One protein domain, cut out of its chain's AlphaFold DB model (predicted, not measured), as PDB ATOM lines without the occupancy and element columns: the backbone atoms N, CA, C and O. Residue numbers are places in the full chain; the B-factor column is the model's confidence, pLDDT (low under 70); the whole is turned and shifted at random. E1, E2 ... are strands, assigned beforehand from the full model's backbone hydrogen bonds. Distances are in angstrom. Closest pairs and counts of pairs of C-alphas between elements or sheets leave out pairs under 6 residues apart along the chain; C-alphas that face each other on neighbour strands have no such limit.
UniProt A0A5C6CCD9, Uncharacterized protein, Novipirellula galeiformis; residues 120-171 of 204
ATOM      1  N   GLU A 120     135.449 119.854 157.607       83.50
ATOM      2  CA  GLU A 120     135.272 120.072 159.045       83.50
ATOM      3  C   GLU A 120     134.438 121.309 159.423       83.50
ATOM      4  O   GLU A 120     134.405 122.328 158.723       83.50
ATOM      5  N   ILE A 121     133.722 121.196 160.546       85.56
ATOM      6  CA  ILE A 121     133.018 122.298 161.213       85.56
ATOM      7  C   ILE A 121     133.319 122.239 162.704       85.56
ATOM      8  O   ILE A 121     133.032 121.235 163.361       85.56
ATOM      9  N   LEU A 122     133.809 123.353 163.234       88.81
ATOM     10  CA  LEU A 122     133.979 123.582 164.659       88.81
ATOM     11  C   LEU A 122     132.757 124.336 165.190       88.81
ATOM     12  O   LEU A 122     132.338 125.345 164.623       88.81
ATOM     13  N   TYR A 123     132.154 123.824 166.259       87.38
ATOM     14  CA  TYR A 123     131.050 124.478 166.955       87.38
ATOM     15  C   TYR A 123     131.589 125.134 168.220       87.38
ATOM     16  O   TYR A 123     131.966 124.431 169.163       87.38
ATOM     17  N   PHE A 124     131.593 126.462 168.231       87.00
ATOM     18  CA  PHE A 124     131.993 127.270 169.376       87.00
ATOM     19  C   PHE A 124     130.778 127.746 170.168       87.00
ATOM     20  O   PHE A 124     129.701 127.964 169.612       87.00
ATOM     21  N   ASP A 125     130.970 127.869 171.475       82.44
ATOM     22  CA  ASP A 125     130.038 128.527 172.384       82.44
ATOM     23  C   ASP A 125     130.220 130.053 172.356       82.44
ATOM     24  O   ASP A 125     131.270 130.543 171.934       82.44
ATOM     25  N   ALA A 126     129.258 130.802 172.900       79.31
ATOM     26  CA  ALA A 126     129.383 132.255 173.079       79.31
ATOM     27  C   ALA A 126     130.611 132.637 173.934       79.31
ATOM     28  O   ALA A 126     131.217 133.681 173.725       79.31
ATOM     29  N   GLY A 127     131.022 131.753 174.851       78.69
ATOM     30  CA  GLY A 127     132.245 131.891 175.650       78.69
ATOM     31  C   GLY A 127     133.534 131.405 174.969       78.69
ATOM     32  O   GLY A 127     134.516 131.170 175.664       78.69
ATOM     33  N   GLY A 128     133.539 131.154 173.655       81.44
ATOM     34  CA  GLY A 128     134.740 130.754 172.901       81.44
ATOM     35  C   GLY A 128     135.189 129.299 173.093       81.44
ATOM     36  O   GLY A 128     136.198 128.871 172.541       81.44
ATOM     37  N   ASN A 129     134.434 128.502 173.845       86.19
ATOM     38  CA  ASN A 129     134.771 127.110 174.110       86.19
ATOM     39  C   ASN A 129     134.332 126.177 172.968       86.19
ATOM     40  O   ASN A 129     133.219 126.301 172.454       86.19
ATOM     41  N   LEU A 130     135.149 125.173 172.631       86.75
ATOM     42  CA  LEU A 130     134.789 124.154 171.640       86.75
ATOM     43  C   LEU A 130     133.757 123.171 172.224       86.75
ATOM     44  O   LEU A 130     134.022 122.490 173.217       86.75
ATOM     45  N   ASN A 131     132.579 123.095 171.602       88.75
ATOM     46  CA  ASN A 131     131.474 122.234 172.038       88.75
ATOM     47  C   ASN A 131     131.383 120.945 171.220       88.75
ATOM     48  O   ASN A 131     131.149 119.855 171.756       88.75
ATOM     49  N   ALA A 132     131.577 121.055 169.908       89.38
ATOM     50  CA  ALA A 132     131.536 119.915 169.010       89.38
ATOM     51  C   ALA A 132     132.449 120.117 167.801       89.38
ATOM     52  O   ALA A 132     132.644 121.235 167.330       89.38
ATOM     53  N   LEU A 133     132.933 119.006 167.263       90.81
ATOM     54  CA  LEU A 133     133.612 118.921 165.979       90.81
ATOM     55  C   LEU A 133     132.759 118.050 165.061       90.81
ATOM     56  O   LEU A 133     132.316 116.969 165.450       90.81
ATOM     57  N   ARG A 134     132.526 118.494 163.833       90.06
ATOM     58  CA  ARG A 134     131.963 117.648 162.783       90.06
ATOM     59  C   ARG A 134     133.013 117.424 161.717       90.06
ATOM     60  O   ARG A 134     133.515 118.391 161.164       90.06
ATOM     61  N   TYR A 135     133.252 116.162 161.392       87.31
ATOM     62  CA  TYR A 135     134.073 115.745 160.269       87.31
ATOM     63  C   TYR A 135     133.225 114.889 159.331       87.31
ATOM     64  O   TYR A 135     132.810 113.781 159.684       87.31
ATOM     65  N   LYS A 136     132.919 115.415 158.141       86.94
ATOM     66  CA  LYS A 136     132.000 114.786 157.176       86.94
ATOM     67  C   LYS A 136     130.660 114.397 157.840       86.94
ATOM     68  O   LYS A 136     129.885 115.253 158.286       86.94
ATOM     69  N   ASP A 137     130.387 113.100 157.912       86.69
ATOM     70  CA  ASP A 137     129.155 112.538 158.465       86.69
ATOM     71  C   ASP A 137     129.238 112.243 159.967       86.69
ATOM     72  O   ASP A 137     128.228 111.911 160.586       86.69
ATOM     73  N   TRP A 138     130.414 112.403 160.569       87.19
ATOM     74  CA  TRP A 138     130.640 112.178 161.989       87.19
ATOM     75  C   TRP A 138     130.584 113.490 162.758       87.19
ATOM     76  O   TRP A 138     131.215 114.478 162.381       87.19
ATOM     77  N   LYS A 139     129.845 113.502 163.866       89.88
ATOM     78  CA  LYS A 139     129.823 114.606 164.828       89.88
ATOM     79  C   LYS A 139     130.298 114.107 166.185       89.88
ATOM     80  O   LYS A 139     129.673 113.229 166.770       89.88
ATOM     81  N   LEU A 140     131.372 114.693 166.686       90.00
ATOM     82  CA  LEU A 140     131.914 114.480 168.020       90.00
ATOM     83  C   LEU A 140     131.458 115.627 168.918       90.00
ATOM     84  O   LEU A 140     131.668 116.793 168.591       90.00
ATOM     85  N   ARG A 141     130.811 115.310 170.038       89.94
ATOM     86  CA  ARG A 141     130.441 116.295 171.062       89.94
ATOM     87  C   ARG A 141     131.315 116.121 172.287       89.94
ATOM     88  O   ARG A 141     131.315 115.040 172.878       89.94
ATOM     89  N   PHE A 142     131.994 117.194 172.669       88.50
ATOM     90  CA  PHE A 142     132.791 117.261 173.890       88.50
ATOM     91  C   PHE A 142     131.962 117.743 175.066       88.50
ATOM     92  O   PHE A 142     132.249 117.377 176.199       88.50
ATOM     93  N   THR A 143     130.930 118.545 174.798       85.88
ATOM     94  CA  THR A 143     130.051 119.102 175.821       85.88
ATOM     95  C   THR A 143     128.591 118.970 175.436       85.88
ATOM     96  O   THR A 143     128.224 118.871 174.259       85.88
ATOM     97  N   ILE A 144     127.756 118.914 176.463       83.56
ATOM     98  CA  ILE A 144     126.305 118.896 176.354       83.56
ATOM     99  C   ILE A 144     125.814 120.099 177.153       83.56
ATOM    100  O   ILE A 144     126.209 120.270 178.303       83.56
ATOM    101  N   GLN A 145     125.012 120.949 176.524       80.06
ATOM    102  CA  GLN A 145     124.287 122.018 177.200       80.06
ATOM    103  C   GLN A 145     122.879 121.498 177.477       80.06
ATOM    104  O   GLN A 145     122.150 121.182 176.537       80.06
ATOM    105  N   ASP A 146     122.541 121.369 178.757       78.06
ATOM    106  CA  ASP A 146     121.193 121.016 179.201       78.06
ATOM    107  C   ASP A 146     120.538 122.280 179.773       78.06
ATOM    108  O   ASP A 146     121.045 122.843 180.747       78.06
ATOM    109  N   GLY A 147     119.439 122.728 179.165       78.75
ATOM    110  CA  GLY A 147     118.682 123.917 179.576       78.75
ATOM    111  C   GLY A 147     118.357 124.855 178.413       78.75
ATOM    112  O   GLY A 147     118.671 124.560 177.258       78.75
ATOM    113  N   ASP A 148     117.705 125.972 178.730       77.44
ATOM    114  CA  ASP A 148     117.423 127.047 177.772       77.44
ATOM    115  C   ASP A 148     118.657 127.942 177.568       77.44
ATOM    116  O   ASP A 148     119.575 127.939 178.388       77.44
ATOM    117  N   ILE A 149     118.691 128.734 176.497       71.94
ATOM    118  CA  ILE A 149     119.852 129.540 176.086       71.94
ATOM    119  C   ILE A 149     120.405 130.456 177.197       71.94
ATOM    120  O   ILE A 149     121.596 130.753 177.208       71.94
ATOM    121  N   THR A 150     119.563 130.877 178.145       73.44
ATOM    122  CA  THR A 150     119.918 131.776 179.257       73.44
ATOM    123  C   THR A 150     120.363 131.055 180.532       73.44
ATOM    124  O   THR A 150     121.049 131.650 181.359       73.44
ATOM    125  N   THR A 151     119.986 129.787 180.708       72.75
ATOM    126  CA  THR A 151     120.185 129.016 181.953       72.75
ATOM    127  C   THR A 151     120.926 127.697 181.731       72.75
ATOM    128  O   THR A 151     121.109 126.918 182.664       72.75
ATOM    129  N   ALA A 152     121.359 127.424 180.500       77.25
ATOM    130  CA  ALA A 152     121.976 126.161 180.135       77.25
ATOM    131  C   ALA A 152     123.278 125.909 180.902       77.25
ATOM    132  O   ALA A 152     124.214 126.712 180.895       77.25
ATOM    133  N   HIS A 153     123.374 124.717 181.488       77.88
ATOM    134  CA  HIS A 153     124.594 124.257 182.135       77.88
ATOM    135  C   HIS A 153     125.402 123.368 181.190       77.88
ATOM    136  O   HIS A 153     124.895 122.407 180.604       77.88
ATOM    137  N   ARG A 154     126.696 123.676 181.070       81.19
ATOM    138  CA  ARG A 154     127.663 122.913 180.277       81.19
ATOM    139  C   ARG A 154     128.128 121.691 181.069       81.19
ATOM    140  O   ARG A 154     128.884 121.817 182.028       81.19
ATOM    141  N   LYS A 155     127.740 120.498 180.629       83.62
ATOM    142  CA  LYS A 155     128.245 119.222 181.149       83.62
ATOM    143  C   LYS A 155     129.326 118.678 180.225       83.62
ATOM    144  O   LYS A 155     129.117 118.547 179.017       83.62
ATOM    145  N   GLN A 156     130.477 118.342 180.797       86.00
ATOM    146  CA  GLN A 156     131.583 117.705 180.086       86.00
ATOM    147  C   GLN A 156     131.574 116.206 180.407       86.00
ATOM    148  O   GLN A 156     131.962 115.826 181.511       86.00
ATOM    149  N   PRO A 157     131.094 115.327 179.509       80.94
ATOM    150  CA  PRO A 157     131.329 113.899 179.665       80.94
ATOM    151  C   PRO A 157     132.835 113.606 179.624       80.94
ATOM    152  O   PRO A 157     133.576 114.233 178.873       80.94
ATOM    153  N   SER A 158     133.282 112.599 180.375       82.31
ATOM    154  CA  SER A 158     134.682 112.140 180.370       82.31
ATOM    155  C   SER A 158     135.157 111.600 179.013       82.31
ATOM    156  O   SER A 158     136.347 111.415 178.793       82.31
ATOM    157  N   TRP A 159     134.225 111.344 178.097       82.81
ATOM    158  CA  TRP A 159     134.440 110.755 176.788       82.81
ATOM    159  C   TRP A 159     133.522 111.445 175.771       82.81
ATOM    160  O   TRP A 159     132.333 111.655 176.051       82.81
ATOM    161  N   PRO A 160     134.043 111.819 174.591       85.88
ATOM    162  CA  PRO A 160     133.252 112.517 173.595       85.88
ATOM    163  C   PRO A 160     132.175 111.594 173.025       85.88
ATOM    164  O   PRO A 160     132.433 110.441 172.679       85.88
ATOM    165  N   LYS A 161     130.955 112.114 172.868       87.56
ATOM    166  CA  LYS A 161     129.877 111.357 172.223       87.56
ATOM    167  C   LYS A 161     129.955 111.521 170.710       87.56
ATOM    168  O   LYS A 161     129.702 112.611 170.196       87.56
ATOM    169  N   SER A 162     130.264 110.433 170.011       88.31
ATOM    170  CA  SER A 162     130.259 110.352 168.549       88.31
ATOM    171  C   SER A 162     128.874 110.004 168.004       88.31
ATOM    172  O   SER A 162     128.241 109.060 168.473       88.31
ATOM    173  N   VAL A 163     128.415 110.733 166.987       86.62
ATOM    174  CA  VAL A 163     127.145 110.487 166.283       86.62
ATOM    175  C   VAL A 163     127.398 110.409 164.784       86.62
ATOM    176  O   VAL A 163     128.112 111.255 164.243       86.62
ATOM    177  N   ASN A 164     126.775 109.440 164.111       86.06
ATOM    178  CA  ASN A 164     126.713 109.394 162.653       86.06
ATOM    179  C   ASN A 164     125.434 110.091 162.156       86.06
ATOM    180  O   ASN A 164     124.318 109.660 162.455       86.06
ATOM    181  N   LEU A 165     125.598 111.161 161.383       80.75
ATOM    182  CA  LEU A 165     124.506 112.022 160.922       80.75
ATOM    183  C   LEU A 165     123.695 111.434 159.756       80.75
ATOM    184  O   LEU A 165     122.605 111.936 159.481       80.75
ATOM    185  N   ARG A 166     124.190 110.393 159.065       77.19
ATOM    186  CA  ARG A 166     123.393 109.691 158.039       77.19
ATOM    187  C   ARG A 166     122.347 108.786 158.670       77.19
ATOM    188  O   ARG A 166     121.240 108.688 158.155       77.19
ATOM    189  N   GLN A 167     122.714 108.133 159.768       76.62
ATOM    190  CA  GLN A 167     121.847 107.177 160.452       76.62
ATOM    191  C   GLN A 167     120.869 107.876 161.397       76.62
ATOM    192  O   GLN A 167     119.727 107.447 161.522       76.62
ATOM    193  N   ILE A 168     121.295 108.963 162.049       62.31
ATOM    194  CA  ILE A 168     120.489 109.654 163.055       62.31
ATOM    195  C   ILE A 168     120.455 111.147 162.734       62.31
ATOM    196  O   ILE A 168     121.453 111.861 162.846       62.31
ATOM    197  N   ARG A 169     119.269 111.618 162.329       50.69
ATOM    198  CA  ARG A 169     119.032 113.011 161.926       50.69
ATOM    199  C   ARG A 169     118.973 113.975 163.118       50.69
ATOM    200  O   ARG A 169     119.323 115.143 162.961       50.69
ATOM    201  N   THR A 170     118.532 113.520 164.291       50.34
ATOM    202  CA  THR A 170     118.371 114.358 165.488       50.34
ATOM    203  C   THR A 170     119.581 114.243 166.415       50.34
ATOM    204  O   THR A 170     120.173 113.185 166.596       50.34
ATOM    205  N   SER A 171     119.982 115.350 167.039       48.81
ATOM    206  CA  SER A 171     121.116 115.385 167.974       48.81
ATOM    207  C   SER A 171     120.863 114.601 169.270       48.81
ATOM    208  O   SER A 171     121.779 114.462 170.082       48.81
TER     209      SER A 171
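This is residues 120 to 171 of the 204 residues of an uncharacterized protein of Novipirellula galeiformis (UniProt A0A5C6CCD9). A small twisted sheet of four antiparallel strands, E1, E2, E3 and E6, forms one wall, and a two-strand hairpin, E4 and E5, extends from one end of it at an angle. E3 runs on into E4, and after E5 the chain comes back to E6, which lies beside E3; the tail after E6 folds back. The printed part has 52 residues and six named strands, E1 to E6 in chain order, with no named helix. The larger sheet has the order E1, E2, E3, E6; the class is all strand, though under half of the residues, 25 of 52, are in named elements. The whole is only just compact, close to loose, with a radius of gyration of the C-alphas of 11.4 A and spans of 31 by 21 by 19 A.

In the larger sheet, E2, residues 130 to 135, and E3, residues 138 to 141, are inner strands, while E1, residues 120 to 124, and E6, residues 161 to 164, are edge strands. E1, E2 and E3 form a meander, each strand the antiparallel neighbour of the one before. E1 and E2 are a hairpin at 166 degrees, with N 121 and O 134 within hydrogen-bond range at 2.9 A. E2 and E3 are a hairpin at 169 degrees, with N 133 and O 140 at 2.9 A. E3 and E6 are antiparallel at 158 degrees, with N 163 and O 139 at 2.8 A. From edge to edge the strands' lines turn by 43 degrees. E3 runs on into E4, residues 144 to 146, across a break of 2 residues at 59 degrees. E4 and E5, residues 153 to 155, are an antiparallel hairpin at 145 degrees, with N 155 and O 144 at 2.8 A. E5 and E6 are apart, as are E4 and E6.

E1 begins at C-alpha 120, (135.272, 120.072, 159.045), and is 13.0 A long. E2 is the longest strand by residues and measures 14.2 A. E3 measures 10.0 A, E4 6.2 A and E5 6.3 A. E5 begins at C-alpha 153, (124.594, 124.257, 182.135). E6 measures 10.3 A and ends at C-alpha 164, (126.713, 109.394, 162.653).

The two C-alphas farthest apart are those of Thr 150 and Gln 167, at 31.0 A. The printed part has no cut. The link from E4 to E5 is short, with 6 residues, and the other links between strands are tight. Mean pLDDT of the printed part is 81.3; residues 168 to 171 are under 70.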